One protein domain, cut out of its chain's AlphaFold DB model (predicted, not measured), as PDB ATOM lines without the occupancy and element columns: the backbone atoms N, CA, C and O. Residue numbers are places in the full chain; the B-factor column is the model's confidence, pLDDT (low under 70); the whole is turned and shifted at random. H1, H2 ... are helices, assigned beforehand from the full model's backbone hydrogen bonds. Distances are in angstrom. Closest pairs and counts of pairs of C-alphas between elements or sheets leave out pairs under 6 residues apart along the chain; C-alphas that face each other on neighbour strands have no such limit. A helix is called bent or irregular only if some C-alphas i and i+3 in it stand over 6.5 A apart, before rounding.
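AT A GLANCE: This is residues 83 to 126 of the 126 residues of an uncharacterized protein of Volucribacter psittacicida (UniProt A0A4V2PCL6). The chain folds back on itself into a long, narrow loop: H1 and then the short H2 run one after the other along one side, and the long helix H3 returns along the other side. Residues 102 to 108 make the turn at one end, and contacts across the loop are few. The printed part has 44 residues with three named helices, H1, H2 and H3 in that order, and no named strand; its class is all helix, with 29 residues in the named elements. It is only just compact, close to loose, with a radius of gyration of the C-alphas of 10.9 A, and elongated, spanning 31 by 17 by 15 A.

HOW THE PARTS SIT: From Lys 83 the printed part leads into H1, residues 87 to 95. A tight link of 2 residues joins it to H2, residues 98 to 101, yet H1 and H2 are apart. A short link of 7 residues leads on to H3, residues 109 to 124. H2 touches H3, with residues 111 to 118 of H3 alone; the closest C-alphas, those of Val 100 and His 115, are 5.1 A apart. H1 and H3 only just touch, with 3 pairs of C-alphas within 8 A, and H3 does so with residues 122 to 123 alone. Their closest C-alphas are those of Gln 89 and Tyr 122, 6.3 A apart. H1 and H3 run opposite ways at a shallow tilt of 26 degrees. Of the pairs of O i and N i+4, 3 of 5 in H1 and 10 of 12 in H3 are within hydrogen-bond range; H2 is too short for such a pair, but its one pair of O i and N i+3 is within range.

IN THESE COORDINATES: H1 begins at C-alpha 87, at (-14.567, -10.300, -52.385), and measures 13.5 A from first to last C-alpha. It is irregular, but only just: C-alphas 91 and 94 are 6.6 A apart. H2, four residues, begins at C-alpha 98, at (-17.431, 7.009, -41.411). H3, the longest helix with 16 residues, measures 23.9 A and ends at C-alpha 124, at (-6.915, -10.000, -42.530). It too is only just irregular, with C-alphas 110 and 113 6.7 A apart.

THE WHOLE: The two C-alphas farthest apart are those of Gln 87 and Pro 109, 31.5 A, while the C-alphas of Lys 83 and Lys 126 are 12.8 A apart. The printed part has no cut, no link between its helices is long, and Lys 126 is the chain's last residue. The mean pLDDT of the printed part is 72.7; residues 83 to 84 and 93 to 107 are under 70, a low confidence.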
ATOM      1  N   LYS A  83      -5.080  -2.364 -51.260       58.31
ATOM      2  CA  LYS A  83      -5.421  -3.275 -52.346       58.31
ATOM      3  C   LYS A  83      -6.577  -4.168 -51.891       58.31
ATOM      4  O   LYS A  83      -6.410  -4.926 -50.942       58.31
ATOM      5  N   ILE A  84      -7.712  -4.082 -52.579       67.25
ATOM      6  CA  ILE A  84      -8.807  -5.039 -52.420       67.25
ATOM      7  C   ILE A  84      -8.312  -6.348 -53.034       67.25
ATOM      8  O   ILE A  84      -8.146  -6.455 -54.249       67.25
ATOM      9  N   SER A  85      -7.960  -7.304 -52.186       73.12
ATOM     10  CA  SER A  85      -7.414  -8.594 -52.602       73.12
ATOM     11  C   SER A  85      -8.477  -9.674 -52.787       73.12
ATOM     12  O   SER A  85      -8.198 -10.652 -53.475       73.12
ATOM     13  N   ASN A  86      -9.672  -9.518 -52.209       76.75
ATOM     14  CA  ASN A  86     -10.747 -10.511 -52.286       76.75
ATOM     15  C   ASN A  86     -12.146  -9.885 -52.163       76.75
ATOM     16  O   ASN A  86     -12.305  -8.707 -51.835       76.75
ATOM     17  N   GLN A  87     -13.164 -10.706 -52.434       75.56
ATOM     18  CA  GLN A  87     -14.567 -10.300 -52.385       75.56
ATOM     19  C   GLN A  87     -15.004  -9.905 -50.965       75.56
ATOM     20  O   GLN A  87     -15.706  -8.918 -50.805       75.56
ATOM     21  N   ALA A  88     -14.511 -10.595 -49.931       76.75
ATOM     22  CA  ALA A  88     -14.831 -10.286 -48.536       76.75
ATOM     23  C   ALA A  88     -14.402  -8.864 -48.126       76.75
ATOM     24  O   ALA A  88     -15.128  -8.170 -47.416       76.75
ATOM     25  N   GLN A  89     -13.245  -8.400 -48.607       73.75
ATOM     26  CA  GLN A  89     -12.805  -7.019 -48.421       73.75
ATOM     27  C   GLN A  89     -13.715  -6.040 -49.161       73.75
ATOM     28  O   GLN A  89     -14.143  -5.054 -48.566       73.75
ATOM     29  N   PHE A  90     -14.065  -6.334 -50.416       72.25
ATOM     30  CA  PHE A  90     -14.983  -5.500 -51.193       72.25
ATOM     31  C   PHE A  90     -16.344  -5.346 -50.500       72.25
ATOM     32  O   PHE A  90     -16.835  -4.230 -50.351       72.25
ATOM     33  N   ASP A  91     -16.906  -6.446 -50.001       73.06
ATOM     34  CA  ASP A  91     -18.213  -6.481 -49.341       73.06
ATOM     35  C   ASP A  91     -18.210  -5.766 -47.977       73.06
ATOM     36  O   ASP A  91     -19.260  -5.351 -47.486       73.06
ATOM     37  N   SER A  92     -17.036  -5.580 -47.365       70.81
ATOM     38  CA  SER A  92     -16.890  -4.863 -46.092       70.81
ATOM     39  C   SER A  92     -16.788  -3.338 -46.242       70.81
ATOM     40  O   SER A  92     -17.084  -2.613 -45.293       70.81
ATOM     41  N   LEU A  93     -16.424  -2.830 -47.427       68.00
ATOM     42  CA  LEU A  93     -16.271  -1.388 -47.677       68.00
ATOM     43  C   LEU A  93     -17.564  -0.574 -47.473       68.00
ATOM     44  O   LEU A  93     -17.487   0.497 -46.872       68.00
ATOM     45  N   PRO A  94     -18.756  -1.041 -47.896       66.00
ATOM     46  CA  PRO A  94     -20.013  -0.337 -47.637       66.00
ATOM     47  C   PRO A  94     -20.404  -0.309 -46.154       66.00
ATOM     48  O   PRO A  94     -21.192   0.539 -45.745       66.00
ATOM     49  N   LEU A  95     -19.883  -1.249 -45.357       69.19
ATOM     50  CA  LEU A  95     -20.168  -1.396 -43.923       69.19
ATOM     51  C   LEU A  95     -19.179  -0.615 -43.044       69.19
ATOM     52  O   LEU A  95     -19.271  -0.639 -41.816       69.19
ATOM     53  N   MET A  96     -18.220   0.061 -43.670       65.88
ATOM     54  CA  MET A  96     -17.157   0.775 -42.993       65.88
ATOM     55  C   MET A  96     -17.700   1.998 -42.235       65.88
ATOM     56  O   MET A  96     -18.427   2.813 -42.813       65.88
ATOM     57  N   PRO A  97     -17.333   2.182 -40.956       66.19
ATOM     58  CA  PRO A  97     -17.728   3.365 -40.211       66.19
ATOM     59  C   PRO A  97     -17.104   4.635 -40.799       66.19
ATOM     60  O   PRO A  97     -15.926   4.656 -41.159       66.19
ATOM     61  N   THR A  98     -17.862   5.734 -40.814       65.19
ATOM     62  CA  THR A  98     -17.431   7.009 -41.411       65.19
ATOM     63  C   THR A  98     -16.139   7.560 -40.802       65.19
ATOM     64  O   THR A  98     -15.348   8.169 -41.515       65.19
ATOM     65  N   PHE A  99     -15.880   7.328 -39.508       65.62
ATOM     66  CA  PHE A  99     -14.649   7.790 -38.848       65.62
ATOM     67  C   PHE A  99     -13.387   7.102 -39.397       65.62
ATOM     68  O   PHE A  99     -12.316   7.703 -39.407       65.62
ATOM     69  N   VAL A 100     -13.511   5.885 -39.940       64.62
ATOM     70  CA  VAL A 100     -12.377   5.147 -40.515       64.62
ATOM     71  C   VAL A 100     -11.934   5.730 -41.874       64.62
ATOM     72  O   VAL A 100     -10.874   5.401 -42.404       64.62
ATOM     73  N   LEU A 101     -12.728   6.650 -42.431       62.31
ATOM     74  CA  LEU A 101     -12.414   7.401 -43.651       62.31
ATOM     75  C   LEU A 101     -11.569   8.656 -43.381       62.31
ATOM     76  O   LEU A 101     -11.058   9.261 -44.325       62.31
ATOM     77  N   TYR A 102     -11.435   9.079 -42.120       60.12
ATOM     78  CA  TYR A 102     -10.651  10.262 -41.781       60.12
ATOM     79  C   TYR A 102      -9.169   9.906 -41.652       60.12
ATOM     80  O   TYR A 102      -8.827   8.868 -41.086       60.12
ATOM     81  N   PRO A 103      -8.258  10.779 -42.118       59.03
ATOM     82  CA  PRO A 103      -6.841  10.629 -41.834       59.03
ATOM     83  C   PRO A 103      -6.621  10.474 -40.330       59.03
ATOM     84  O   PRO A 103      -7.079  11.312 -39.559       59.03
ATOM     85  N   ARG A 104      -5.842   9.467 -39.927       62.72
ATOM     86  CA  ARG A 104      -5.477   9.210 -38.522       62.72
ATOM     87  C   ARG A 104      -5.011  10.462 -37.761       62.72
ATOM     88  O   ARG A 104      -5.275  10.592 -36.579       62.72
ATOM     89  N   ILE A 105      -4.347  11.397 -38.449       67.31
ATOM     90  CA  ILE A 105      -3.850  12.675 -37.895       67.31
ATOM     91  C   ILE A 105      -4.988  13.626 -37.483       67.31
ATOM     92  O   ILE A 105      -4.799  14.473 -36.617       67.31
ATOM     93  N   LEU A 106      -6.153  13.508 -38.119       63.91
ATOM     94  CA  LEU A 106      -7.331  14.337 -37.860       63.91
ATOM     95  C   LEU A 106      -8.283  13.709 -36.833       63.91
ATOM     96  O   LEU A 106      -9.274  14.345 -36.477       63.91
ATOM     97  N   LEU A 107      -8.003  12.487 -36.370       68.56
ATOM     98  CA  LEU A 107      -8.845  11.794 -35.403       68.56
ATOM     99  C   LEU A 107      -8.462  12.162 -33.963       68.56
ATOM    100  O   LEU A 107      -7.273  12.281 -33.648       68.56
ATOM    101  N   PRO A 108      -9.450  12.324 -33.066       73.00
ATOM    102  CA  PRO A 108      -9.181  12.439 -31.643       73.00
ATOM    103  C   PRO A 108      -8.569  11.131 -31.102       73.00
ATOM    104  O   PRO A 108      -8.861  10.055 -31.627       73.00
ATOM    105  N   PRO A 109      -7.769  11.182 -30.017       75.44
ATOM    106  CA  PRO A 109      -7.047  10.013 -29.498       75.44
ATOM    107  C   PRO A 109      -7.942   8.823 -29.120       75.44
ATOM    108  O   PRO A 109      -7.496   7.686 -29.116       75.44
ATOM    109  N   SER A 110      -9.212   9.070 -28.796       76.56
ATOM    110  CA  SER A 110     -10.188   8.023 -28.479       76.56
ATOM    111  C   SER A 110     -10.658   7.223 -29.698       76.56
ATOM    112  O   SER A 110     -11.192   6.131 -29.539       76.56
ATOM    113  N   GLU A 111     -10.506   7.766 -30.907       73.56
ATOM    114  CA  GLU A 111     -10.989   7.163 -32.157       73.56
ATOM    115  C   GLU A 111      -9.848   6.574 -32.998       73.56
ATOM    116  O   GLU A 111     -10.104   5.805 -33.926       73.56
ATOM    117  N   THR A 112      -8.588   6.879 -32.663       78.12
ATOM    118  CA  THR A 112      -7.412   6.350 -33.371       78.12
ATOM    119  C   THR A 112      -7.251   4.844 -33.199       78.12
ATOM    120  O   THR A 112      -6.921   4.168 -34.169       78.12
ATOM    121  N   ASP A 113      -7.531   4.312 -32.007       81.44
ATOM    122  CA  ASP A 113      -7.390   2.875 -31.730       81.44
ATOM    123  C   ASP A 113      -8.428   2.065 -32.520       81.44
ATOM    124  O   ASP A 113      -8.101   1.093 -33.194       81.44
ATOM    125  N   ILE A 114      -9.673   2.547 -32.541       79.94
ATOM    126  CA  ILE A 114     -10.781   1.921 -33.274       79.94
ATOM    127  C   ILE A 114     -10.542   2.000 -34.792       79.94
ATOM    128  O   ILE A 114     -10.835   1.055 -35.528       79.94
ATOM    129  N   HIS A 115      -9.994   3.122 -35.271       81.50
ATOM    130  CA  HIS A 115      -9.589   3.288 -36.666       81.50
ATOM    131  C   HIS A 115      -8.502   2.275 -37.065       81.50
ATOM    132  O   HIS A 115      -8.607   1.633 -38.114       81.50
ATOM    133  N   ASP A 116      -7.461   2.121 -36.245       81.94
ATOM    134  CA  ASP A 116      -6.336   1.229 -36.537       81.94
ATOM    135  C   ASP A 116      -6.761  -0.255 -36.494       81.94
ATOM    136  O   ASP A 116      -6.377  -1.028 -37.383       81.94
ATOM    137  N   ASP A 117      -7.622  -0.631 -35.545       84.50
ATOM    138  CA  ASP A 117      -8.185  -1.982 -35.426       84.50
ATOM    139  C   ASP A 117      -9.029  -2.376 -36.643       84.50
ATOM    140  O   ASP A 117      -8.867  -3.480 -37.178       84.50
ATOM    141  N   PHE A 118      -9.887  -1.474 -37.141       83.06
ATOM    142  CA  PHE A 118     -10.682  -1.742 -38.344       83.06
ATOM    143  C   PHE A 118      -9.781  -2.075 -39.536       83.06
ATOM    144  O   PHE A 118      -9.995  -3.071 -40.231       83.06
ATOM    145  N   TRP A 119      -8.738  -1.275 -39.771       81.06
ATOM    146  CA  TRP A 119      -7.848  -1.497 -40.907       81.06
ATOM    147  C   TRP A 119      -6.984  -2.753 -40.763       81.06
ATOM    148  O   TRP A 119      -6.622  -3.357 -41.779       81.06
ATOM    149  N   GLN A 120      -6.658  -3.177 -39.540       82.44
ATOM    150  CA  GLN A 120      -6.032  -4.481 -39.319       82.44
ATOM    151  C   GLN A 120      -6.983  -5.630 -39.653       82.44
ATOM    152  O   GLN A 120      -6.588  -6.557 -40.363       82.44
ATOM    153  N   GLN A 121      -8.234  -5.563 -39.192       82.00
ATOM    154  CA  GLN A 121      -9.241  -6.577 -39.503       82.00
ATOM    155  C   GLN A 121      -9.495  -6.655 -41.008       82.00
ATOM    156  O   GLN A 121      -9.436  -7.742 -41.577       82.00
ATOM    157  N   TYR A 122      -9.651  -5.505 -41.666       78.88
ATOM    158  CA  TYR A 122      -9.840  -5.410 -43.110       78.88
ATOM    159  C   TYR A 122      -8.711  -6.102 -43.893       78.88
ATOM    160  O   TYR A 122      -8.969  -6.872 -44.817       78.88
ATOM    161  N   LYS A 123      -7.445  -5.901 -43.497       80.50
ATOM    162  CA  LYS A 123      -6.290  -6.566 -44.135       80.50
ATOM    163  C   LYS A 123      -6.285  -8.086 -43.955       80.50
ATOM    164  O   LYS A 123      -5.718  -8.784 -44.792       80.50
ATOM    165  N   ASN A 124      -6.891  -8.582 -42.880       82.31
ATOM    166  CA  ASN A 124      -6.915 -10.000 -42.530       82.31
ATOM    167  C   ASN A 124      -8.157 -10.741 -43.051       82.31
ATOM    168  O   ASN A 124      -8.197 -11.969 -42.949       82.31
ATOM    169  N   LEU A 125      -9.141 -10.033 -43.618       80.31
ATOM    170  CA  LEU A 125     -10.274 -10.646 -44.314       80.31
ATOM    171  C   LEU A 125      -9.744 -11.506 -45.472       80.31
ATOM    172  O   LEU A 125      -9.024 -10.998 -46.335       80.31
ATOM    173  N   LYS A 126     -10.079 -12.801 -45.469       72.12
ATOM    174  CA  LYS A 126      -9.693 -13.795 -46.482       72.12
ATOM    175  C   LYS A 126     -10.890 -14.236 -47.302       72.12
ATOM    176  O   LYS A 126     -11.937 -14.515 -46.683       72.12
TER     177      LYS A 126